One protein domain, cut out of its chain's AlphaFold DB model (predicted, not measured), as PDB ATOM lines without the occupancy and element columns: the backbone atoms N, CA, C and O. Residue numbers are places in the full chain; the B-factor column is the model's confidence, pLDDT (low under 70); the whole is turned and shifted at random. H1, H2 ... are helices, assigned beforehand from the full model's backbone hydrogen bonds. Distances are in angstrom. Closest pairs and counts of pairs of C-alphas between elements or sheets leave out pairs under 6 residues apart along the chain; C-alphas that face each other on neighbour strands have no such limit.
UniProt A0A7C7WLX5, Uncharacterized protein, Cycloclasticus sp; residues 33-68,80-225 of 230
ATOM      1  N   PHE A  33     123.667  59.172  86.372       84.19
ATOM      2  CA  PHE A  33     123.616  58.065  87.313       84.19
ATOM      3  C   PHE A  33     124.696  57.022  87.013       84.19
ATOM      4  O   PHE A  33     125.312  56.524  87.955       84.19
ATOM      5  N   GLY A  34     125.020  56.775  85.740       84.62
ATOM      6  CA  GLY A  34     126.171  55.948  85.371       84.62
ATOM      7  C   GLY A  34     127.512  56.564  85.785       84.62
ATOM      8  O   GLY A  34     128.418  55.842  86.211       84.62
ATOM      9  N   TYR A  35     127.648  57.896  85.729       85.38
ATOM     10  CA  TYR A  35     128.796  58.589  86.326       85.38
ATOM     11  C   TYR A  35     128.822  58.409  87.849       85.38
ATOM     12  O   TYR A  35     129.858  58.055  88.413       85.38
ATOM     13  N   ALA A  36     127.683  58.610  88.517       85.94
ATOM     14  CA  ALA A  36     127.581  58.547  89.973       85.94
ATOM     15  C   ALA A  36     127.911  57.166  90.559       85.94
ATOM     16  O   ALA A  36     128.469  57.082  91.653       85.94
ATOM     17  N   GLU A  37     127.597  56.087  89.840       87.44
ATOM     18  CA  GLU A  37     127.940  54.717  90.235       87.44
ATOM     19  C   GLU A  37     129.459  54.469  90.177       87.44
ATOM     20  O   GLU A  37     130.039  53.833  91.061       87.44
ATOM     21  N   LYS A  38     130.127  55.019  89.155       86.19
ATOM     22  CA  LYS A  38     131.576  54.867  88.938       86.19
ATOM     23  C   LYS A  38     132.412  55.807  89.805       86.19
ATOM     24  O   LYS A  38     133.538  55.467  90.169       86.19
ATOM     25  N   ALA A  39     131.889  56.986  90.127       83.94
ATOM     26  CA  ALA A  39     132.566  57.990  90.935       83.94
ATOM     27  C   ALA A  39     132.589  57.566  92.413       83.94
ATOM     28  O   ALA A  39     131.665  57.853  93.174       83.94
ATOM     29  N   GLN A  40     133.655  56.870  92.818       83.81
ATOM     30  CA  GLN A  40     133.824  56.374  94.184       83.81
ATOM     31  C   GLN A  40     134.846  57.182  94.984       83.81
ATOM     32  O   GLN A  40     135.968  57.426  94.540       83.81
ATOM     33  N   TYR A  41     134.490  57.510  96.224       80.00
ATOM     34  CA  TYR A  41     135.408  58.050  97.219       80.00
ATOM     35  C   TYR A  41     135.514  57.081  98.395       80.00
ATOM     36  O   TYR A  41     134.529  56.799  99.073       80.00
ATOM     37  N   LYS A  42     136.722  56.555  98.645       84.62
ATOM     38  CA  LYS A  42     136.994  55.580  99.724       84.62
ATOM     39  C   LYS A  42     136.022  54.381  99.733       84.62
ATOM     40  O   LYS A  42     135.644  53.901 100.796       84.62
ATOM     41  N   GLY A  43     135.635  53.900  98.550       84.62
ATOM     42  CA  GLY A  43     134.742  52.747  98.384       84.62
ATOM     43  C   GLY A  43     133.247  53.049  98.521       84.62
ATOM     44  O   GLY A  43     132.455  52.117  98.486       84.62
ATOM     45  N   VAL A  44     132.857  54.319  98.660       87.00
ATOM     46  CA  VAL A  44     131.454  54.757  98.625       87.00
ATOM     47  C   VAL A  44     131.205  55.462  97.298       87.00
ATOM     48  O   VAL A  44     131.959  56.373  96.947       87.00
ATOM     49  N   SER A  45     130.184  55.034  96.550       91.00
ATOM     50  CA  SER A  45     129.812  55.702  95.301       91.00
ATOM     51  C   SER A  45     129.040  56.992  95.573       91.00
ATOM     52  O   SER A  45     128.379  57.149  96.603       91.00
ATOM     53  N   LEU A  46     129.100  57.933  94.634       89.00
ATOM     54  CA  LEU A  46     128.282  59.143  94.692       89.00
ATOM     55  C   LEU A  46     126.781  58.805  94.647       89.00
ATOM     56  O   LEU A  46     125.973  59.499  95.263       89.00
ATOM     57  N   LEU A  47     126.414  57.713  93.969       90.62
ATOM     58  CA  LEU A  47     125.044  57.210  93.942       90.62
ATOM     59  C   LEU A  47     124.567  56.759  95.331       90.62
ATOM     60  O   LEU A  47     123.463  57.119  95.741       90.62
ATOM     61  N   ASP A  48     125.402  56.030  96.079       91.88
ATOM     62  CA  ASP A  48     125.084  55.616  97.454       91.88
ATOM     63  C   ASP A  48     124.858  56.831  98.356       91.88
ATOM     64  O   ASP A  48     123.946  56.844  99.185       91.88
ATOM     65  N   PHE A  49     125.669  57.876  98.168       90.75
ATOM     66  CA  PHE A  49     125.535  59.127  98.903       90.75
ATOM     67  C   PHE A  49     124.206  59.829  98.589       90.75
ATOM     68  O   PHE A  49     123.471  60.179  99.510       90.75
ATOM     69  N   PHE A  50     123.840  59.943  97.310       92.62
ATOM     70  CA  PHE A  50     122.549  60.497  96.887       92.62
ATOM     71  C   PHE A  50     121.361  59.721  97.477       92.62
ATOM     72  O   PHE A  50     120.423  60.312  98.013       92.62
ATOM     73  N   ILE A  51     121.406  58.384  97.437       92.56
ATOM     74  CA  ILE A  51     120.361  57.537  98.032       92.56
ATOM     75  C   ILE A  51     120.274  57.777  99.544       92.56
ATOM     76  O   ILE A  51     119.173  57.922 100.082       92.56
ATOM     77  N   ALA A  52     121.415  57.856 100.233       93.94
ATOM     78  CA  ALA A  52     121.454  58.145 101.661       93.94
ATOM     79  C   ALA A  52     120.832  59.513 101.986       93.94
ATOM     80  O   ALA A  52     120.041  59.610 102.926       93.94
ATOM     81  N   GLU A  53     121.107  60.553 101.195       93.56
ATOM     82  CA  GLU A  53     120.487  61.872 101.367       93.56
ATOM     83  C   GLU A  53     118.962  61.822 101.222       93.56
ATOM     84  O   GLU A  53     118.244  62.369 102.064       93.56
ATOM     85  N   LEU A  54     118.442  61.117 100.211       95.00
ATOM     86  CA  LEU A  54     116.997  60.948 100.031       95.00
ATOM     87  C   LEU A  54     116.346  60.222 101.218       95.00
ATOM     88  O   LEU A  54     115.265  60.614 101.667       95.00
ATOM     89  N   LEU A  55     117.012  59.201 101.765       96.44
ATOM     90  CA  LEU A  55     116.547  58.496 102.963       96.44
ATOM     91  C   LEU A  55     116.538  59.408 104.196       96.44
ATOM     92  O   LEU A  55     115.580  59.379 104.976       96.44
ATOM     93  N   VAL A  56     117.566  60.244 104.367       95.94
ATOM     94  CA  VAL A  56     117.628  61.237 105.450       95.94
ATOM     95  C   VAL A  56     116.494  62.252 105.316       95.94
ATOM     96  O   VAL A  56     115.798  62.508 106.300       95.94
ATOM     97  N   ILE A  57     116.247  62.779 104.112       95.69
ATOM     98  CA  ILE A  57     115.141  63.711 103.837       95.69
ATOM     99  C   ILE A  57     113.805  63.079 104.223       95.69
ATOM    100  O   ILE A  57     113.057  63.661 105.010       95.69
ATOM    101  N   ALA A  58     113.522  61.875 103.718       96.19
ATOM    102  CA  ALA A  58     112.278  61.174 104.005       96.19
ATOM    103  C   ALA A  58     112.095  60.946 105.513       96.19
ATOM    104  O   ALA A  58     111.034  61.242 106.066       96.19
ATOM    105  N   THR A  59     113.147  60.490 106.197       95.62
ATOM    106  CA  THR A  59     113.125  60.226 107.642       95.62
ATOM    107  C   THR A  59     112.852  61.502 108.435       95.62
ATOM    108  O   THR A  59     111.949  61.532 109.272       95.62
ATOM    109  N   VAL A  60     113.581  62.584 108.150       94.75
ATOM    110  CA  VAL A  60     113.407  63.864 108.846       94.75
ATOM    111  C   VAL A  60     112.020  64.438 108.589       94.75
ATOM    112  O   VAL A  60     111.369  64.894 109.527       94.75
ATOM    113  N   TRP A  61     111.514  64.369 107.358       94.94
ATOM    114  CA  TRP A  61     110.168  64.848 107.045       94.94
ATOM    115  C   TRP A  61     109.086  64.048 107.763       94.94
ATOM    116  O   TRP A  61     108.156  64.652 108.295       94.94
ATOM    117  N   ILE A  62     109.220  62.722 107.856       95.00
ATOM    118  CA  ILE A  62     108.300  61.880 108.632       95.00
ATOM    119  C   ILE A  62     108.322  62.284 110.110       95.00
ATOM    120  O   ILE A  62     107.261  62.476 110.707       95.00
ATOM    121  N   VAL A  63     109.505  62.478 110.700       93.12
ATOM    122  CA  VAL A  63     109.649  62.911 112.103       93.12
ATOM    123  C   VAL A  63     109.041  64.300 112.325       93.12
ATOM    124  O   VAL A  63     108.310  64.525 113.291       93.12
ATOM    125  N   LEU A  64     109.285  65.242 111.413       91.25
ATOM    126  CA  LEU A  64     108.694  66.573 111.489       91.25
ATOM    127  C   LEU A  64     107.167  66.507 111.348       91.25
ATOM    128  O   LEU A  64     106.467  67.139 112.129       91.25
ATOM    129  N   ILE A  65     106.617  65.721 110.426       91.56
ATOM    130  CA  ILE A  65     105.160  65.603 110.268       91.56
ATOM    131  C   ILE A  65     104.508  64.947 111.493       91.56
ATOM    132  O   ILE A  65     103.457  65.404 111.936       91.56
ATOM    133  N   THR A  66     105.124  63.903 112.051       88.81
ATOM    134  CA  THR A  66     104.559  63.137 113.179       88.81
ATOM    135  C   THR A  66     104.610  63.897 114.500       88.81
ATOM    136  O   THR A  66     103.679  63.806 115.297       88.81
ATOM    137  N   TYR A  67     105.654  64.691 114.734       78.75
ATOM    138  CA  TYR A  67     105.803  65.462 115.964       78.75
ATOM    139  C   TYR A  67     105.151  66.850 115.840       78.75
ATOM    140  O   TYR A  67     105.833  67.871 115.843       78.75
ATOM    141  N   SER A  68     103.824  66.926 115.691       70.44
ATOM    142  CA  SER A  68     103.129  68.221 115.721       70.44
ATOM    143  C   SER A  68     102.989  68.710 117.164       70.44
ATOM    144  O   SER A  68     102.268  68.106 117.962       70.44
ATOM    145  N   VAL A  80     110.539  81.929 121.039       90.56
ATOM    146  CA  VAL A  80     111.756  82.420 120.367       90.56
ATOM    147  C   VAL A  80     112.584  81.268 119.798       90.56
ATOM    148  O   VAL A  80     112.999  81.323 118.636       90.56
ATOM    149  N   MET A  81     112.781  80.197 120.572       91.00
ATOM    150  CA  MET A  81     113.534  79.023 120.126       91.00
ATOM    151  C   MET A  81     112.931  78.415 118.856       91.00
ATOM    152  O   MET A  81     113.670  78.049 117.937       91.00
ATOM    153  N   MET A  82     111.599  78.365 118.751       91.25
ATOM    154  CA  MET A  82     110.953  77.833 117.556       91.25
ATOM    155  C   MET A  82     111.304  78.633 116.299       91.25
ATOM    156  O   MET A  82     111.570  78.031 115.256       91.25
ATOM    157  N   TYR A  83     111.349  79.963 116.388       94.00
ATOM    158  CA  TYR A  83     111.734  80.818 115.264       94.00
ATOM    159  C   TYR A  83     113.232  80.772 114.959       94.00
ATOM    160  O   TYR A  83     113.605  80.855 113.790       94.00
ATOM    161  N   LEU A  84     114.093  80.586 115.962       94.50
ATOM    162  CA  LEU A  84     115.530  80.393 115.734       94.50
ATOM    163  C   LEU A  84     115.811  79.099 114.963       94.50
ATOM    164  O   LEU A  84     116.599  79.111 114.019       94.50
ATOM    165  N   ILE A  85     115.112  78.008 115.291       94.56
ATOM    166  CA  ILE A  85     115.198  76.746 114.538       94.56
ATOM    167  C   ILE A  85     114.717  76.946 113.094       94.56
ATOM    168  O   ILE A  85     115.354  76.464 112.158       94.56
ATOM    169  N   LEU A  86     113.631  77.699 112.883       95.19
ATOM    170  CA  LEU A  86     113.172  78.041 111.535       95.19
ATOM    171  C   LEU A  86     114.245  78.818 110.753       95.19
ATOM    172  O   LEU A  86     114.528  78.486 109.603       95.19
ATOM    173  N   ILE A  87     114.857  79.830 111.372       95.44
ATOM    174  CA  ILE A  87     115.931  80.618 110.755       95.44
ATOM    175  C   ILE A  87     117.142  79.738 110.439       95.44
ATOM    176  O   ILE A  87     117.728  79.900 109.375       95.44
ATOM    177  N   MET A  88     117.485  78.774 111.295       96.31
ATOM    178  CA  MET A  88     118.576  77.831 111.040       96.31
ATOM    179  C   MET A  88     118.355  77.034 109.747       96.31
ATOM    180  O   MET A  88     119.284  76.913 108.950       96.31
ATOM    181  N   PHE A  89     117.132  76.554 109.484       96.31
ATOM    182  CA  PHE A  89     116.827  75.897 108.206       96.31
ATOM    183  C   PHE A  89     117.002  76.846 107.013       96.31
ATOM    184  O   PHE A  89     117.568  76.456 105.995       96.31
ATOM    185  N   ILE A  90     116.564  78.103 107.139       95.69
ATOM    186  CA  ILE A  90     116.694  79.102 106.067       95.69
ATOM    187  C   ILE A  90     118.169  79.447 105.814       95.69
ATOM    188  O   ILE A  90     118.588  79.510 104.663       95.69
ATOM    189  N   ILE A  91     118.970  79.625 106.868       95.69
ATOM    190  CA  ILE A  91     120.416  79.866 106.756       95.69
ATOM    191  C   ILE A  91     121.094  78.681 106.068       95.69
ATOM    192  O   ILE A  91     121.893  78.895 105.162       95.69
ATOM    193  N   GLY A  92     120.740  77.447 106.444       95.31
ATOM    194  CA  GLY A  92     121.220  76.242 105.766       95.31
ATOM    195  C   GLY A  92     120.895  76.262 104.272       95.31
ATOM    196  O   GLY A  92     121.780  76.050 103.450       95.31
ATOM    197  N   GLN A  93     119.665  76.629 103.901       94.19
ATOM    198  CA  GLN A  93     119.266  76.743 102.498       94.19
ATOM    199  C   GLN A  93     120.101  77.797 101.747       94.19
ATOM    200  O   GLN A  93     120.617  77.511 100.667       94.19
ATOM    201  N   VAL A  94     120.287  78.988 102.324       93.94
ATOM    202  CA  VAL A  94     121.105  80.062 101.729       93.94
ATOM    203  C   VAL A  94     122.568  79.650 101.599       93.94
ATOM    204  O   VAL A  94     123.195  79.950 100.587       93.94
ATOM    205  N   PHE A  95     123.108  78.940 102.591       93.88
ATOM    206  CA  PHE A  95     124.480  78.446 102.572       93.88
ATOM    207  C   PHE A  95     124.712  77.455 101.427       93.88
ATOM    208  O   PHE A  95     125.663  77.621 100.668       93.88
ATOM    209  N   ILE A  96     123.811  76.484 101.242       92.31
ATOM    210  CA  ILE A  96     123.866  75.587 100.077       92.31
ATOM    211  C   ILE A  96     123.697  76.391  98.781       92.31
ATOM    212  O   ILE A  96     124.390  76.116  97.808       92.31
ATOM    213  N   GLY A  97     122.863  77.441  98.808       88.81
ATOM    214  CA  GLY A  97     122.633  78.389  97.709       88.81
ATOM    215  C   GLY A  97     123.929  79.003  97.207       88.81
ATOM    216  O   GLY A  97     124.278  78.927  96.030       88.81
ATOM    217  N   PHE A  98     124.663  79.576  98.153       88.12
ATOM    218  CA  PHE A  98     125.975  80.157  97.943       88.12
ATOM    219  C   PHE A  98     127.006  79.115  97.491       88.12
ATOM    220  O   PHE A  98     127.790  79.384  96.582       88.12
ATOM    221  N   PHE A  99     127.003  77.920  98.085       88.12
ATOM    222  CA  PHE A  99     127.962  76.877  97.734       88.12
ATOM    223  C   PHE A  99     127.751  76.350  96.309       88.12
ATOM    224  O   PHE A  99     128.705  76.286  95.537       88.12
ATOM    225  N   ALA A 100     126.515  76.029  95.919       86.50
ATOM    226  CA  ALA A 100     126.248  75.509  94.583       86.50
ATOM    227  C   ALA A 100     126.337  76.615  93.523       86.50
ATOM    228  O   ALA A 100     127.137  76.509  92.599       86.50
ATOM    229  N   GLY A 101     125.550  77.687  93.672       80.75
ATOM    230  CA  GLY A 101     125.440  78.746  92.665       80.75
ATOM    231  C   GLY A 101     126.628  79.710  92.633       80.75
ATOM    232  O   GLY A 101     126.903  80.302  91.597       80.75
ATOM    233  N   GLY A 102     127.334  79.868  93.755       81.62
ATOM    234  CA  GLY A 102     128.553  80.668  93.834       81.62
ATOM    235  C   GLY A 102     129.791  79.824  93.553       81.62
ATOM    236  O   GLY A 102     130.459  80.015  92.547       81.62
ATOM    237  N   PHE A 103     130.124  78.883  94.435       83.81
ATOM    238  CA  PHE A 103     131.413  78.188  94.347       83.81
ATOM    239  C   PHE A 103     131.471  77.156  93.208       83.81
ATOM    240  O   PHE A 103     132.340  77.245  92.339       83.81
ATOM    241  N   LEU A 104     130.544  76.195  93.182       83.12
ATOM    242  CA  LEU A 104     130.620  75.057  92.256       83.12
ATOM    243  C   LEU A 104     130.333  75.437  90.800       83.12
ATOM    244  O   LEU A 104     130.997  74.924  89.905       83.12
ATOM    245  N   VAL A 105     129.396  76.355  90.548       77.94
ATOM    246  CA  VAL A 105     129.113  76.841  89.184       77.94
ATOM    247  C   VAL A 105     130.320  77.578  88.587       77.94
ATOM    248  O   VAL A 105     130.633  77.407  87.412       77.94
ATOM    249  N   HIS A 106     131.056  78.365  89.378       77.56
ATOM    250  CA  HIS A 106     132.277  79.010  88.883       77.56
ATOM    251  C   HIS A 106     133.423  78.018  88.671       77.56
ATOM    252  O   HIS A 106     134.207  78.184  87.734       77.56
ATOM    253  N   GLN A 107     133.498  76.969  89.493       76.38
ATOM    254  CA  GLN A 107     134.414  75.861  89.246       76.38
ATOM    255  C   GLN A 107     134.092  75.165  87.913       76.38
ATOM    256  O   GLN A 107     135.008  74.928  87.126       76.38
ATOM    257  N   ASP A 108     132.808  74.929  87.623       72.81
ATOM    258  CA  ASP A 108     132.323  74.353  86.360       72.81
ATOM    259  C   ASP A 108     132.803  75.151  85.141       72.81
ATOM    260  O   ASP A 108     133.402  74.606  84.215       72.81
ATOM    261  N   ALA A 109     132.642  76.478  85.191       70.62
ATOM    262  CA  ALA A 109     133.065  77.379  84.121       70.62
ATOM    263  C   ALA A 109     134.580  77.324  83.852       70.62
ATOM    264  O   ALA A 109     135.006  77.402  82.701       70.62
ATOM    265  N   SER A 110     135.402  77.178  84.896       70.44
ATOM    266  CA  SER A 110     136.851  77.005  84.723       70.44
ATOM    267  C   SER A 110     137.225  75.620  84.188       70.44
ATOM    268  O   SER A 110     138.184  75.491  83.433       70.44
ATOM    269  N   TRP A 111     136.450  74.588  84.526       66.12
ATOM    270  CA  TRP A 111     136.688  73.216  84.085       66.12
ATOM    271  C   TRP A 111     136.427  73.040  82.582       66.12
ATOM    272  O   TRP A 111     137.221  72.396  81.892       66.12
ATOM    273  N   TYR A 112     135.407  73.729  82.052       65.94
ATOM    274  CA  TYR A 112     135.143  73.844  80.610       65.94
ATOM    275  C   TYR A 112     136.315  74.413  79.799       65.94
ATOM    276  O   TYR A 112     136.421  74.156  78.605       65.94
ATOM    277  N   GLN A 113     137.198  75.199  80.416       64.75
ATOM    278  CA  GLN A 113     138.360  75.761  79.720       64.75
ATOM    279  C   GLN A 113     139.516  74.758  79.598       64.75
ATOM    280  O   GLN A 113     140.453  74.996  78.839       64.75
ATOM    281  N   VAL A 114     139.472  73.655  80.352       63.69
ATOM    282  CA  VAL A 114     140.565  72.678  80.449       63.69
ATOM    283  C   VAL A 114     140.223  71.376  79.722       63.69
ATOM    284  O   VAL A 114     141.091  70.806  79.057       63.69
ATOM    285  N   ILE A 115     138.973  70.911  79.804       61.25
ATOM    286  CA  ILE A 115     138.520  69.681  79.141       61.25
ATOM    287  C   ILE A 115     137.777  70.036  77.846       61.25
ATOM    288  O   ILE A 115     136.847  70.831  77.860       61.25
ATOM    289  N   HIS A 116     138.205  69.450  76.722       51.41
ATOM    290  CA  HIS A 116     137.685  69.742  75.374       51.41
ATOM    291  C   HIS A 116     136.592  68.758  74.898       51.41
ATOM    292  O   HIS A 116     136.190  68.811  73.736       51.41
ATOM    293  N   GLU A 117     136.131  67.838  75.751       53.03
ATOM    294  CA  GLU A 117     135.118  66.835  75.394       53.03
ATOM    295  C   GLU A 117     133.725  67.234  75.896       53.03
ATOM    296  O   GLU A 117     133.455  67.289  77.090       53.03
ATOM    297  N   ASN A 118     132.823  67.482  74.945       52.06
ATOM    298  CA  ASN A 118     131.469  67.998  75.170       52.06
ATOM    299  C   ASN A 118     130.452  66.940  75.653       52.06
ATOM    300  O   ASN A 118     129.262  67.231  75.699       52.06
ATOM    301  N   SER A 119     130.876  65.705  75.952       52.94
ATOM    302  CA  SER A 119     129.963  64.579  76.235       52.94
ATOM    303  C   SER A 119     130.123  63.935  77.613       52.94
ATOM    304  O   SER A 119     129.407  62.980  77.916       52.94
ATOM    305  N   GLU A 120     131.045  64.415  78.448       63.44
ATOM    306  CA  GLU A 120     131.277  63.860  79.784       63.44
ATOM    307  C   GLU A 120     130.712  64.767  80.879       63.44
ATOM    308  O   GLU A 120     130.840  65.990  80.842       63.44
ATOM    309  N   ILE A 121     130.082  64.156  81.882       71.50
ATOM    310  CA  ILE A 121     129.581  64.871  83.056       71.50
ATOM    311  C   ILE A 121     130.749  65.378  83.874       71.50
ATOM    312  O   ILE A 121     131.623  64.607  84.282       71.50
ATOM    313  N   MET A 122     130.724  66.669  84.187       75.88
ATOM    314  CA  MET A 122     131.749  67.227  85.048       75.88
ATOM    315  C   MET A 122     131.475  66.903  86.520       75.88
ATOM    316  O   MET A 122     130.321  66.924  86.966       75.88
ATOM    317  N   PRO A 123     132.532  66.673  87.322       79.25
ATOM    318  CA  PRO A 123     132.386  66.387  88.747       79.25
ATOM    319  C   PRO A 123     131.586  67.460  89.507       79.25
ATOM    320  O   PRO A 123     130.774  67.136  90.371       79.25
ATOM    321  N   SER A 124     131.774  68.737  89.161       80.06
ATOM    322  CA  SER A 124     131.021  69.881  89.702       80.06
ATOM    323  C   SER A 124     129.519  69.750  89.460       80.06
ATOM    324  O   SER A 124     128.729  69.968  90.379       80.06
ATOM    325  N   GLN A 125     129.115  69.339  88.257       81.19
ATOM    326  CA  GLN A 125     127.709  69.152  87.897       81.19
ATOM    327  C   GLN A 125     127.084  68.003  88.672       81.19
ATOM    328  O   GLN A 125     125.976  68.140  89.193       81.19
ATOM    329  N   ALA A 126     127.820  66.897  88.799       84.94
ATOM    330  CA  ALA A 126     127.382  65.754  89.580       84.94
ATOM    331  C   ALA A 126     127.154  66.141  91.049       84.94
ATOM    332  O   ALA A 126     126.116  65.810  91.608       84.94
ATOM    333  N   ILE A 127     128.057  66.919  91.655       87.62
ATOM    334  CA  ILE A 127     127.891  67.414  93.032       87.62
ATOM    335  C   ILE A 127     126.686  68.362  93.142       87.62
ATOM    336  O   ILE A 127     125.885  68.232  94.065       87.62
ATOM    337  N   ILE A 128     126.508  69.301  92.209       86.75
ATOM    338  CA  ILE A 128     125.371  70.234  92.258       86.75
ATOM    339  C   ILE A 128     124.040  69.467  92.211       86.75
ATOM    340  O   ILE A 128     123.162  69.710  93.040       86.75
ATOM    341  N   LEU A 129     123.904  68.518  91.284       87.12
ATOM    342  CA  LEU A 129     122.655  67.792  91.051       87.12
ATOM    343  C   LEU A 129     122.390  66.679  92.073       87.12
ATOM    344  O   LEU A 129     121.239  66.459  92.442       87.12
ATOM    345  N   LEU A 130     123.428  65.975  92.529       89.00
ATOM    346  CA  LEU A 130     123.287  64.799  93.397       89.00
ATOM    347  C   LEU A 130     123.543  65.091  94.876       89.00
ATOM    348  O   LEU A 130     123.295  64.220  95.695       89.00
ATOM    349  N   ILE A 131     124.040  66.278  95.228       90.38
ATOM    350  CA  ILE A 131     124.282  66.669  96.625       90.38
ATOM    351  C   ILE A 131     123.551  67.974  96.936       90.38
ATOM    352  O   ILE A 131     122.694  68.046  97.816       90.38
ATOM    353  N   CYS A 132     123.827  69.046  96.188       91.31
ATOM    354  CA  CYS A 132     123.247  70.347  96.526       91.31
ATOM    355  C   CYS A 132     121.724  70.387  96.331       91.31
ATOM    356  O   CYS A 132     121.026  71.005  97.135       91.31
ATOM    357  N   TYR A 133     121.186  69.721  95.305       90.06
ATOM    358  CA  TYR A 133     119.742  69.718  95.030       90.06
ATOM    359  C   TYR A 133     118.926  68.985  96.101       90.06
ATOM    360  O   TYR A 133     117.966  69.576  96.613       90.06
ATOM    361  N   PRO A 134     119.295  67.762  96.521       92.94
ATOM    362  CA  PRO A 134     118.683  67.144  97.693       92.94
ATOM    363  C   PRO A 134     118.790  68.019  98.942       92.94
ATOM    364  O   PRO A 134     117.799  68.185  99.655       92.94
ATOM    365  N   LEU A 135     119.939  68.657  99.188       93.69
ATOM    366  CA  LEU A 135     120.102  69.545 100.340       93.69
ATOM    367  C   LEU A 135     119.206  70.795 100.268       93.69
ATOM    368  O   LEU A 135     118.692  71.236 101.300       93.69
ATOM    369  N   TYR A 136     118.929  71.341  99.078       91.56
ATOM    370  CA  TYR A 136     117.928  72.402  98.922       91.56
ATOM    371  C   TYR A 136     116.535  71.949  99.343       91.56
ATOM    372  O   TYR A 136     115.861  72.662 100.095       91.56
ATOM    373  N   LEU A 137     116.122  70.753  98.913       93.44
ATOM    374  CA  LEU A 137     114.856  70.163  99.347       93.44
ATOM    375  C   LEU A 137     114.856  69.915 100.845       93.44
ATOM    376  O   LEU A 137     113.866  70.217 101.508       93.44
ATOM    377  N   PHE A 138     115.963  69.410 101.385       95.94
ATOM    378  CA  PHE A 138     116.104  69.157 102.805       95.94
ATOM    379  C   PHE A 138     115.848  70.432 103.605       95.94
ATOM    380  O   PHE A 138     114.928  70.455 104.417       95.94
ATOM    381  N   PHE A 139     116.605  71.503 103.366       96.31
ATOM    382  CA  PHE A 139     116.487  72.726 104.157       96.31
ATOM    383  C   PHE A 139     115.189  73.494 103.873       96.31
ATOM    384  O   PHE A 139     114.487  73.866 104.815       96.31
ATOM    385  N   GLY A 140     114.827  73.696 102.602       94.69
ATOM    386  CA  GLY A 140     113.613  74.428 102.223       94.69
ATOM    387  C   GLY A 140     112.330  73.688 102.611       94.69
ATOM    388  O   GLY A 140     111.440  74.254 103.255       94.69
ATOM    389  N   GLY A 141     112.265  72.391 102.306       95.00
ATOM    390  CA  GLY A 141     111.135  71.537 102.658       95.00
ATOM    391  C   GLY A 141     111.010  71.330 104.165       95.00
ATOM    392  O   GLY A 141     109.905  71.441 104.697       95.00
ATOM    393  N   SER A 142     112.125  71.139 104.884       96.12
ATOM    394  CA  SER A 142     112.089  71.070 106.352       96.12
ATOM    395  C   SER A 142     111.627  72.388 106.962       96.12
ATOM    396  O   SER A 142     110.801  72.350 107.867       96.12
ATOM    397  N   ALA A 143     112.055  73.548 106.442       96.00
ATOM    398  CA  ALA A 143     111.564  74.848 106.904       96.00
ATOM    399  C   ALA A 143     110.040  74.976 106.738       96.00
ATOM    400  O   ALA A 143     109.350  75.422 107.659       96.00
ATOM    401  N   PHE A 144     109.496  74.544 105.594       95.31
ATOM    402  CA  PHE A 144     108.053  74.555 105.347       95.31
ATOM    403  C   PHE A 144     107.290  73.599 106.272       95.31
ATOM    404  O   PHE A 144     106.310  74.000 106.903       95.31
ATOM    405  N   ILE A 145     107.728  72.340 106.374       94.38
ATOM    406  CA  ILE A 145     107.076  71.331 107.218       94.38
ATOM    407  C   ILE A 145     107.153  71.754 108.685       94.38
ATOM    408  O   ILE A 145     106.156  71.668 109.404       94.38
ATOM    409  N   TYR A 146     108.302  72.267 109.123       94.19
ATOM    410  CA  TYR A 146     108.502  72.801 110.462       94.19
ATOM    411  C   TYR A 146     107.550  73.968 110.749       94.19
ATOM    412  O   TYR A 146     106.823  73.937 111.743       94.19
ATOM    413  N   ALA A 147     107.457  74.950 109.845       93.00
ATOM    414  CA  ALA A 147     106.517  76.058 109.986       93.00
ATOM    415  C   ALA A 147     105.059  75.571 110.024       93.00
ATOM    416  O   ALA A 147     104.277  76.031 110.847       93.00
ATOM    417  N   LYS A 148     104.692  74.582 109.201       91.69
ATOM    418  CA  LYS A 148     103.338  74.008 109.168       91.69
ATOM    419  C   LYS A 148     102.935  73.338 110.480       91.69
ATOM    420  O   LYS A 148     101.768  73.365 110.852       91.69
ATOM    421  N   THR A 149     103.888  72.705 111.150       90.44
ATOM    422  CA  THR A 149     103.633  71.828 112.300       90.44
ATOM    423  C   THR A 149     103.869  72.503 113.648       90.44
ATOM    424  O   THR A 149     103.267  72.075 114.626       90.44
ATOM    425  N   ARG A 150     104.742  73.520 113.720       89.12
ATOM    426  CA  ARG A 150     105.062  74.262 114.957       89.12
ATOM    427  C   ARG A 150     104.563  75.705 114.933       89.12
ATOM    428  O   ARG A 150     104.251  76.249 115.980       89.12
ATOM    429  N   LEU A 151     104.483  76.327 113.755       89.69
ATOM    430  CA  LEU A 151     104.174  77.752 113.597       89.69
ATOM    431  C   LEU A 151     103.012  77.984 112.601       89.69
ATOM    432  O   LEU A 151     103.160  78.753 111.645       89.69
ATOM    433  N   PRO A 152     101.839  77.340 112.776       86.62
ATOM    434  CA  PRO A 152     100.755  77.391 111.790       86.62
ATOM    435  C   PRO A 152     100.230  78.817 111.557       86.62
ATOM    436  O   PRO A 152      99.968  79.203 110.417       86.62
ATOM    437  N   THR A 153     100.157  79.636 112.610       86.75
ATOM    438  CA  THR A 153      99.779  81.056 112.519       86.75
ATOM    439  C   THR A 153     100.799  81.855 111.707       86.75
ATOM    440  O   THR A 153     100.433  82.699 110.889       86.75
ATOM    441  N   PHE A 154     102.091  81.553 111.864       88.94
ATOM    442  CA  PHE A 154     103.131  82.162 111.045       88.94
ATOM    443  C   PHE A 154     103.048  81.706 109.591       88.94
ATOM    444  O   PHE A 154     103.288  82.510 108.698       88.94
ATOM    445  N   LEU A 155     102.697  80.453 109.315       89.88
ATOM    446  CA  LEU A 155     102.603  79.966 107.940       89.88
ATOM    447  C   LEU A 155     101.452  80.621 107.152       89.88
ATOM    448  O   LEU A 155     101.507  80.683 105.919       89.88
ATOM    449  N   HIS A 156     100.439  81.164 107.838       85.94
ATOM    450  CA  HIS A 156      99.312  81.843 107.201       85.94
ATOM    451  C   HIS A 156      99.792  82.946 106.234       85.94
ATOM    452  O   HIS A 156     100.601  83.812 106.589       85.94
ATOM    453  N   ASP A 157      99.313  82.869 104.985       84.12
ATOM    454  CA  ASP A 157      99.689  83.712 103.835       84.12
ATOM    455  C   ASP A 157     101.172  83.685 103.404       84.12
ATOM    456  O   ASP A 157     101.603  84.546 102.634       84.12
ATOM    457  N   LYS A 158     101.967  82.703 103.854       91.06
ATOM    458  CA  LYS A 158     103.402  82.586 103.506       91.06
ATOM    459  C   LYS A 158     103.746  81.327 102.708       91.06
ATOM    460  O   LYS A 158     104.909  81.135 102.364       91.06
ATOM    461  N   HIS A 159     102.755  80.512 102.339       89.75
ATOM    462  CA  HIS A 159     102.944  79.285 101.549       89.75
ATOM    463  C   HIS A 159     103.746  79.519 100.261       89.75
ATOM    464  O   HIS A 159     104.649  78.749  99.952       89.75
ATOM    465  N   VAL A 160     103.465  80.611  99.543       90.25
ATOM    466  CA  VAL A 160     104.183  80.954  98.304       90.25
ATOM    467  C   VAL A 160     105.650  81.274  98.579       90.25
ATOM    468  O   VAL A 160     106.512  80.825  97.833       90.25
ATOM    469  N   SER A 161     105.953  81.994  99.661       92.62
ATOM    470  CA  SER A 161     107.336  82.285 100.050       92.62
ATOM    471  C   SER A 161     108.109  81.012 100.382       92.62
ATOM    472  O   SER A 161     109.220  80.843  99.902       92.62
ATOM    473  N   PHE A 162     107.511  80.083 101.132       93.31
ATOM    474  CA  PHE A 162     108.146  78.795 101.426       93.31
ATOM    475  C   PHE A 162     108.311  77.908 100.183       93.31
ATOM    476  O   PHE A 162     109.321  77.222 100.043       93.31
ATOM    477  N   MET A 163     107.355  77.947  99.252       92.31
ATOM    478  CA  MET A 163     107.463  77.257  97.964       92.31
ATOM    479  C   MET A 163     108.630  77.809  97.139       92.31
ATOM    480  O   MET A 163     109.462  77.047  96.657       92.31
ATOM    481  N   VAL A 164     108.730  79.136  97.035       92.94
ATOM    482  CA  VAL A 164     109.845  79.818  96.368       92.94
ATOM    483  C   VAL A 164     111.175  79.498  97.057       92.94
ATOM    484  O   VAL A 164     112.132  79.162  96.373       92.94
ATOM    485  N   LEU A 165     111.237  79.538  98.394       94.38
ATOM    486  CA  LEU A 165     112.431  79.174  99.166       94.38
ATOM    487  C   LEU A 165     112.928  77.759  98.828       94.38
ATOM    488  O   LEU A 165     114.131  77.538  98.752       94.38
ATOM    489  N   THR A 166     111.999  76.818  98.636       92.94
ATOM    490  CA  THR A 166     112.313  75.398  98.431       92.94
ATOM    491  C   THR A 166     112.723  75.089  96.995       92.94
ATOM    492  O   THR A 166     113.712  74.397  96.785       92.94
ATOM    493  N   PHE A 167     111.975  75.584  96.006       91.62
ATOM    494  CA  PHE A 167     112.113  75.127  94.617       91.62
ATOM    495  C   PHE A 167     112.855  76.101  93.701       91.62
ATOM    496  O   PHE A 167     113.451  75.667  92.723       91.62
ATOM    497  N   ALA A 168     112.851  77.407  93.983       88.19
ATOM    498  CA  ALA A 168     113.555  78.368  93.131       88.19
ATOM    499  C   ALA A 168     115.083  78.138  93.033       88.19
ATOM    500  O   ALA A 168     115.616  78.363  91.948       88.19
ATOM    501  N   PRO A 169     115.796  77.639  94.070       87.06
ATOM    502  CA  PRO A 169     117.222  77.297  93.971       87.06
ATOM    503  C   PRO A 169     117.564  76.250  92.909       87.06
ATOM    504  O   PRO A 169     118.711  76.160  92.484       87.06
ATOM    505  N   PHE A 170     116.586  75.478  92.435       86.81
ATOM    506  CA  PHE A 170     116.780  74.555  91.318       86.81
ATOM    507  C   PHE A 170     117.000  75.241  89.968       86.81
ATOM    508  O   PHE A 170     117.235  74.569  88.966       86.81
ATOM    509  N   ALA A 171     116.917  76.569  89.930       83.81
ATOM    510  CA  ALA A 171     117.386  77.371  88.813       83.81
ATOM    511  C   ALA A 171     118.922  77.426  88.724       83.81
ATOM    512  O   ALA A 171     119.443  77.769  87.668       83.81
ATOM    513  N   PHE A 172     119.650  77.109  89.804       76.94
ATOM    514  CA  PHE A 172     121.115  77.115  89.840       76.94
ATOM    515  C   PHE A 172     121.679  75.866  89.156       76.94
ATOM    516  O   PHE A 172     122.226  74.970  89.803       76.94
ATOM    517  N   LEU A 173     121.465  75.773  87.845       69.44
ATOM    518  CA  LEU A 173     122.023  74.726  87.001       69.44
ATOM    519  C   LEU A 173     123.421  75.132  86.505       69.44
ATOM    520  O   LEU A 173     123.640  76.300  86.180       69.44
ATOM    521  N   PRO A 174     124.367  74.182  86.446       57.88
ATOM    522  CA  PRO A 174     125.748  74.456  86.058       57.88
ATOM    523  C   PRO A 174     125.948  74.621  84.551       57.88
ATOM    524  O   PRO A 174     126.880  75.294  84.129       57.88
ATOM    525  N   TYR A 175     125.058  74.054  83.733       62.91
ATOM    526  CA  TYR A 175     125.223  74.028  82.287       62.91
ATOM    527  C   TYR A 175     123.927  74.291  81.544       62.91
ATOM    528  O   TYR A 175     122.858  73.799  81.910       62.91
ATOM    529  N   TYR A 176     124.055  75.064  80.477       65.00
ATOM    530  CA  TYR A 176     122.997  75.373  79.541       65.00
ATOM    531  C   TYR A 176     123.601  75.368  78.139       65.00
ATOM    532  O   TYR A 176     124.542  76.114  77.860       65.00
ATOM    533  N   ASP A 177     123.044  74.525  77.272       65.00
ATOM    534  CA  ASP A 177     123.305  74.562  75.841       65.00
ATOM    535  C   ASP A 177     121.981  74.551  75.076       65.00
ATOM    536  O   ASP A 177     121.146  73.656  75.205       65.00
ATOM    537  N   SER A 178     121.774  75.600  74.292       61.59
ATOM    538  CA  SER A 178     120.623  75.771  73.412       61.59
ATOM    539  C   SER A 178     120.827  75.130  72.042       61.59
ATOM    540  O   SER A 178     119.924  75.217  71.219       61.59
ATOM    541  N   SER A 179     121.959  74.464  71.783       62.81
ATOM    542  CA  SER A 179     122.269  73.852  70.482       62.81
ATOM    543  C   SER A 179     121.237  72.820  70.005       62.81
ATOM    544  O   SER A 179     121.043  72.669  68.801       62.81
ATOM    545  N   LEU A 180     120.540  72.148  70.930       58.03
ATOM    546  CA  LEU A 180     119.452  71.205  70.630       58.03
ATOM    547  C   LEU A 180     118.081  71.868  70.432       58.03
ATOM    548  O   LEU A 180     117.124  71.200  70.037       58.03
ATOM    549  N   LEU A 181     117.949  73.161  70.736       64.06
ATOM    550  CA  LEU A 181     116.736  73.919  70.466       64.06
ATOM    551  C   LEU A 181     116.859  74.511  69.064       64.06
ATOM    552  O   LEU A 181     117.735  75.328  68.807       64.06
ATOM    553  N   ASP A 182     115.940  74.143  68.176       64.69
ATOM    554  CA  ASP A 182     115.839  74.653  66.795       64.69
ATOM    555  C   ASP A 182     115.325  76.120  66.756       64.69
ATOM    556  O   ASP A 182     114.534  76.530  65.909       64.69
ATOM    557  N   ILE A 183     115.707  76.906  67.767       72.31
ATOM    558  CA  ILE A 183     115.333  78.294  68.033       72.31
ATOM    559  C   ILE A 183     116.603  79.136  67.910       72.31
ATOM    560  O   ILE A 183     117.703  78.666  68.195       72.31
ATOM    561  N   ASP A 184     116.458  80.404  67.520       79.88
ATOM    562  CA  ASP A 184     117.581  81.338  67.522       79.88
ATOM    563  C   ASP A 184     118.296  81.351  68.885       79.88
ATOM    564  O   ASP A 184     117.702  81.661  69.924       79.88
ATOM    565  N   LYS A 185     119.592  81.023  68.859       76.88
ATOM    566  CA  LYS A 185     120.429  80.882  70.053       76.88
ATOM    567  C   LYS A 185     120.418  82.154  70.895       76.88
ATOM    568  O   LYS A 185     120.242  82.093  72.106       76.88
ATOM    569  N   SER A 186     120.528  83.320  70.256       79.88
ATOM    570  CA  SER A 186     120.554  84.595  70.979       79.88
ATOM    571  C   SER A 186     119.252  84.851  71.739       79.88
ATOM    572  O   SER A 186     119.284  85.376  72.854       79.88
ATOM    573  N   PHE A 187     118.114  84.484  71.153       82.06
ATOM    574  CA  PHE A 187     116.815  84.619  71.798       82.06
ATOM    575  C   PHE A 187     116.620  83.622  72.951       82.06
ATOM    576  O   PHE A 187     116.141  84.011  74.020       82.06
ATOM    577  N   ALA A 188     117.022  82.361  72.770       80.56
ATOM    578  CA  ALA A 188     116.949  81.339  73.813       80.56
ATOM    579  C   ALA A 188     117.802  81.721  75.037       80.56
ATOM    580  O   ALA A 188     117.317  81.686  76.169       80.56
ATOM    581  N   ASP A 189     119.030  82.185  74.798       81.06
ATOM    582  CA  ASP A 189     119.971  82.592  75.845       81.06
ATOM    583  C   ASP A 189     119.437  83.797  76.639       81.06
ATOM    584  O   ASP A 189     119.544  83.847  77.868       81.06
ATOM    585  N   PHE A 190     118.778  84.744  75.958       85.88
ATOM    586  CA  PHE A 190     118.115  85.878  76.605       85.88
ATOM    587  C   PHE A 190     116.960  85.436  77.516       85.88
ATOM    588  O   PHE A 190     116.853  85.914  78.650       85.88
ATOM    589  N   ILE A 191     116.110  84.511  77.054       85.69
ATOM    590  CA  ILE A 191     115.012  83.967  77.865       85.69
ATOM    591  C   ILE A 191     115.568  83.226  79.079       85.69
ATOM    592  O   ILE A 191     115.119  83.481  80.197       85.69
ATOM    593  N   TYR A 192     116.549  82.347  78.873       84.19
ATOM    594  CA  TYR A 192     117.191  81.595  79.945       84.19
ATOM    595  C   TYR A 192     117.738  82.534  81.023       84.19
ATOM    596  O   TYR A 192     117.376  82.418  82.196       84.19
ATOM    597  N   MET A 193     118.540  83.524  80.623       85.06
ATOM    598  CA  MET A 193     119.146  84.483  81.544       85.06
ATOM    599  C   MET A 193     118.085  85.328  82.261       85.06
ATOM    600  O   MET A 193     118.181  85.545  83.470       85.06
ATOM    601  N   GLY A 194     117.040  85.761  81.552       88.62
ATOM    602  CA  GLY A 194     115.919  86.486  82.146       88.62
ATOM    603  C   GLY A 194     115.196  85.666  83.216       88.62
ATOM    604  O   GLY A 194     114.994  86.138  84.335       88.62
ATOM    605  N   VAL A 195     114.849  84.416  82.906       89.25
ATOM    606  CA  VAL A 195     114.173  83.498  83.833       89.25
ATOM    607  C   VAL A 195     115.060  83.178  85.038       89.25
ATOM    608  O   VAL A 195     114.589  83.265  86.173       89.25
ATOM    609  N   TYR A 196     116.345  82.895  84.812       87.94
ATOM    610  CA  TYR A 196     117.337  82.638  85.856       87.94
ATOM    611  C   TYR A 196     117.437  83.796  86.859       87.94
ATOM    612  O   TYR A 196     117.330  83.592  88.073       87.94
ATOM    613  N   TRP A 197     117.588  85.032  86.370       88.81
ATOM    614  CA  TRP A 197     117.700  86.206  87.237       88.81
ATOM    615  C   TRP A 197     116.400  86.516  87.970       88.81
ATOM    616  O   TRP A 197     116.440  86.849  89.155       88.81
ATOM    617  N   ILE A 198     115.244  86.368  87.315       91.62
ATOM    618  CA  ILE A 198     113.953  86.554  87.987       91.62
ATOM    619  C   ILE A 198     113.801  85.530  89.115       91.62
ATOM    620  O   ILE A 198     113.463  85.924  90.229       91.62
ATOM    621  N   LEU A 199     114.085  84.246  88.874       91.25
ATOM    622  CA  LEU A 199     114.004  83.216  89.916       91.25
ATOM    623  C   LEU A 199     114.980  83.483  91.059       91.25
ATOM    624  O   LEU A 199     114.581  83.383  92.216       91.25
ATOM    625  N   SER A 200     116.209  83.899  90.757       90.12
ATOM    626  CA  SER A 200     117.220  84.241  91.762       90.12
ATOM    627  C   SER A 200     116.782  85.422  92.635       90.12
ATOM    628  O   SER A 200     116.836  85.357  93.864       90.12
ATOM    629  N   MET A 201     116.268  86.490  92.021       91.88
ATOM    630  CA  MET A 201     115.783  87.672  92.739       91.88
ATOM    631  C   MET A 201     114.518  87.377  93.550       91.88
ATOM    632  O   MET A 201     114.374  87.855  94.676       91.88
ATOM    633  N   VAL A 202     113.604  86.572  93.006       92.94
ATOM    634  CA  VAL A 202     112.390  86.131  93.705       92.94
ATOM    635  C   VAL A 202     112.748  85.206  94.868       92.94
ATOM    636  O   VAL A 202     112.184  85.354  95.952       92.94
ATOM    637  N   TRP A 203     113.726  84.317  94.699       93.62
ATOM    638  CA  TRP A 203     114.253  83.478  95.770       93.62
ATOM    639  C   TRP A 203     114.826  84.316  96.916       93.62
ATOM    640  O   TRP A 203     114.356  84.193  98.048       93.62
ATOM    641  N   VAL A 204     115.750  85.238  96.633       93.44
ATOM    642  CA  VAL A 204     116.353  86.100  97.662       93.44
ATOM    643  C   VAL A 204     115.311  87.015  98.308       93.44
ATOM    644  O   VAL A 204     115.227  87.096  99.532       93.44
ATOM    645  N   GLY A 205     114.487  87.700  97.514       93.56
ATOM    646  CA  GLY A 205     113.546  88.698  98.022       93.56
ATOM    647  C   GLY A 205     112.328  88.093  98.723       93.56
ATOM    648  O   GLY A 205     111.977  88.493  99.835       93.56
ATOM    649  N   VAL A 206     111.665  87.130  98.078       92.19
ATOM    650  CA  VAL A 206     110.381  86.564  98.532       92.19
ATOM    651  C   VAL A 206     110.568  85.263  99.307       92.19
ATOM    652  O   VAL A 206     109.823  85.031 100.262       92.19
ATOM    653  N   GLY A 207     111.526  84.426  98.908       90.25
ATOM    654  CA  GLY A 207     111.819  83.155  99.571       90.25
ATOM    655  C   GLY A 207     112.601  83.334 100.869       90.25
ATOM    656  O   GLY A 207     112.211  82.797 101.898       90.25
ATOM    657  N   VAL A 208     113.668  84.132 100.846       94.56
ATOM    658  CA  VAL A 208     114.592  84.274 101.980       94.56
ATOM    659  C   VAL A 208     114.269  85.516 102.812       94.56
ATOM    660  O   VAL A 208     113.796  85.407 103.947       94.56
ATOM    661  N   LEU A 209     114.480  86.711 102.253       94.69
ATOM    662  CA  LEU A 209     114.450  87.976 102.991       94.69
ATOM    663  C   LEU A 209     113.089  88.227 103.645       94.69
ATOM    664  O   LEU A 209     113.014  88.579 104.820       94.69
ATOM    665  N   PHE A 210     111.999  88.005 102.907       94.38
ATOM    666  CA  PHE A 210     110.652  88.173 103.443       94.38
ATOM    667  C   PHE A 210     110.373  87.264 104.649       94.38
ATOM    668  O   PHE A 210     109.786  87.729 105.629       94.38
ATOM    669  N   ILE A 211     110.786  85.992 104.604       94.62
ATOM    670  CA  ILE A 211     110.547  85.050 105.705       94.62
ATOM    671  C   ILE A 211     111.403  85.430 106.913       94.62
ATOM    672  O   ILE A 211     110.863  85.517 108.015       94.62
ATOM    673  N   ILE A 212     112.689  85.737 106.706       95.00
ATOM    674  CA  ILE A 212     113.603  86.152 107.780       95.00
ATOM    675  C   ILE A 212     113.080  87.409 108.472       95.00
ATOM    676  O   ILE A 212     112.889  87.393 109.681       95.00
ATOM    677  N   LEU A 213     112.752  88.471 107.729       95.00
ATOM    678  CA  LEU A 213     112.258  89.719 108.320       95.00
ATOM    679  C   LEU A 213     110.975  89.519 109.135       95.00
ATOM    680  O   LEU A 213     110.741  90.221 110.119       95.00
ATOM    681  N   ARG A 214     110.114  88.581 108.724       93.88
ATOM    682  CA  ARG A 214     108.904  88.236 109.477       93.88
ATOM    683  C   ARG A 214     109.238  87.414 110.718       93.88
ATOM    684  O   ARG A 214     108.707  87.730 111.772       93.88
ATOM    685  N   ALA A 215     110.128  86.432 110.612       93.50
ATOM    686  CA  ALA A 215     110.585  85.641 111.750       93.50
ATOM    687  C   ALA A 215     111.294  86.512 112.801       93.50
ATOM    688  O   ALA A 215     111.009  86.384 113.985       93.50
ATOM    689  N   THR A 216     112.130  87.471 112.389       94.25
ATOM    690  CA  THR A 216     112.798  88.414 113.301       94.25
ATOM    691  C   THR A 216     111.798  89.248 114.100       94.25
ATOM    692  O   THR A 216     112.013  89.473 115.286       94.25
ATOM    693  N   LYS A 217     110.686  89.684 113.494       92.56
ATOM    694  CA  LYS A 217     109.638  90.417 114.225       92.56
ATOM    695  C   LYS A 217     108.989  89.564 115.312       92.56
ATOM    696  O   LYS A 217     108.748  90.073 116.400       92.56
ATOM    697  N   GLU A 218     108.742  88.288 115.028       91.31
ATOM    698  CA  GLU A 218     108.189  87.355 116.014       91.31
ATOM    699  C   GLU A 218     109.190  87.057 117.134       91.31
ATOM    700  O   GLU A 218     108.817  87.054 118.301       91.31
ATOM    701  N   ILE A 219     110.478  86.919 116.807       91.69
ATOM    702  CA  ILE A 219     111.544  86.780 117.809       91.69
ATOM    703  C   ILE A 219     111.588  88.002 118.729       91.69
ATOM    704  O   ILE A 219     111.596  87.851 119.946       91.69
ATOM    705  N   LEU A 220     111.579  89.216 118.168       91.31
ATOM    706  CA  LEU A 220     111.590  90.448 118.961       91.31
ATOM    707  C   LEU A 220     110.356  90.559 119.860       91.31
ATOM    708  O   LEU A 220     110.481  90.983 121.005       91.31
ATOM    709  N   LYS A 221     109.186  90.141 119.363       88.56
ATOM    710  CA  LYS A 221     107.960  90.066 120.162       88.56
ATOM    711  C   LYS A 221     108.137  89.101 121.339       88.56
ATOM    712  O   LYS A 221     107.882  89.500 122.472       88.56
ATOM    713  N   GLY A 222     108.638  87.892 121.078       86.62
ATOM    714  CA  GLY A 222     108.939  86.879 122.097       86.62
ATOM    715  C   GLY A 222     109.893  87.370 123.185       86.62
ATOM    716  O   GLY A 222     109.655  87.148 124.364       86.62
ATOM    717  N   LEU A 223     110.932  88.111 122.795       88.38
ATOM    718  CA  LEU A 223     111.900  88.694 123.729       88.38
ATOM    719  C   LEU A 223     111.337  89.873 124.534       88.38
ATOM    720  O   LEU A 223     111.790  90.120 125.648       88.38
ATOM    721  N   SER A 224     110.396  90.635 123.968       87.69
ATOM    722  CA  SER A 224     109.816  91.808 124.635       87.69
ATOM    723  C   SER A 224     108.801  91.461 125.723       87.69
ATOM    724  O   SER A 224     108.618  92.251 126.645       87.69
ATOM    725  N   ASP A 225     108.161  90.296 125.618       83.19
ATOM    726  CA  ASP A 225     107.179  89.811 126.586       83.19
ATOM    727  C   ASP A 225     107.406  88.316 126.867       83.19
ATOM    728  O   ASP A 225     106.673  87.467 126.356       83.19
TER     729      ASP A 225
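What this domain is: This is residues 33 to 68 and 80 to 225 of the 230 residues of an uncharacterized protein of Cycloclasticus sp (UniProt A0A7C7WLX5). Four helices, H3, H4, H6 and H7, make an up-and-down bundle, each running against the one before it in the chain; the longest, H7, slants past H6 and meets H3 with residues 208 to 223. H2 runs along H4 on the side away from H7, with short H1 at its beginning, and H5 sits at the turn between H4 and H6. The 182 printed residues include seven named helices, H1 to H7 in order, and no named strand: all helix. The whole is only just compact, close to loose, with a radius of gyration of the C-alphas of 18.9 A and spans of 63 by 44 by 25 A.

How they stand to each other: H7, residues 185 to 224, and H6, residues 159 to 171, form a helical hairpin at a steep tilt of 41 degrees; their closest C-alphas, of Leu 165 and Gly 207, are 4.0 A apart. With residues 208 to 223 alone H7 touches residues 80 to 94 of H3, residues 80 to 111, closest at the C-alphas of Val 80 and Ile 219, 5.1 A. H4, residues 123 to 150, is the hub, touching four helices. H3 and H4 form a helical hairpin at a shallow tilt of 15 degrees, closest at C-alphas 89 and 139, 5.2 A. H6 touches residues 133 to 144 of H4 alone, closest at C-alphas 140 and 166, 4.1 A. H2, residues 46 to 66, touches H4 the same way at a shallow tilt of 4 degrees, closest at C-alphas 50 and 130, 5.6 A. H1, residues 33 to 38, touches H2, closest at C-alphas 36 and 46, 4.8 A. H5, residues 152 to 155, only just touches H4, only at the corner, with 3 pairs of C-alphas within 8 A. H2 has every O i to N i+4 pair within hydrogen-bond range; H1 has 1 of 2, H3 26 of 28, H4 22 of 24, H6 6 of 9 and H7 32 of 36, and H5 is too short for one.

Where its parts are: H7 is 56.7 A long and ends at C-alpha 224 (109.816, 91.808, 124.635); H3 is 45.0 A, H4 38.7 A and H2 30.3 A. H1 begins at C-alpha 33 (123.616, 58.065, 87.313).

The domain as a whole: Residues 69 to 79 are not printed, and C-alphas 68 and 80 are 17.3 A apart across the cut. The links H3 to H4 and H6 to H7 are long; residues 111 to 120 and 173 to 182 have pLDDT under 70.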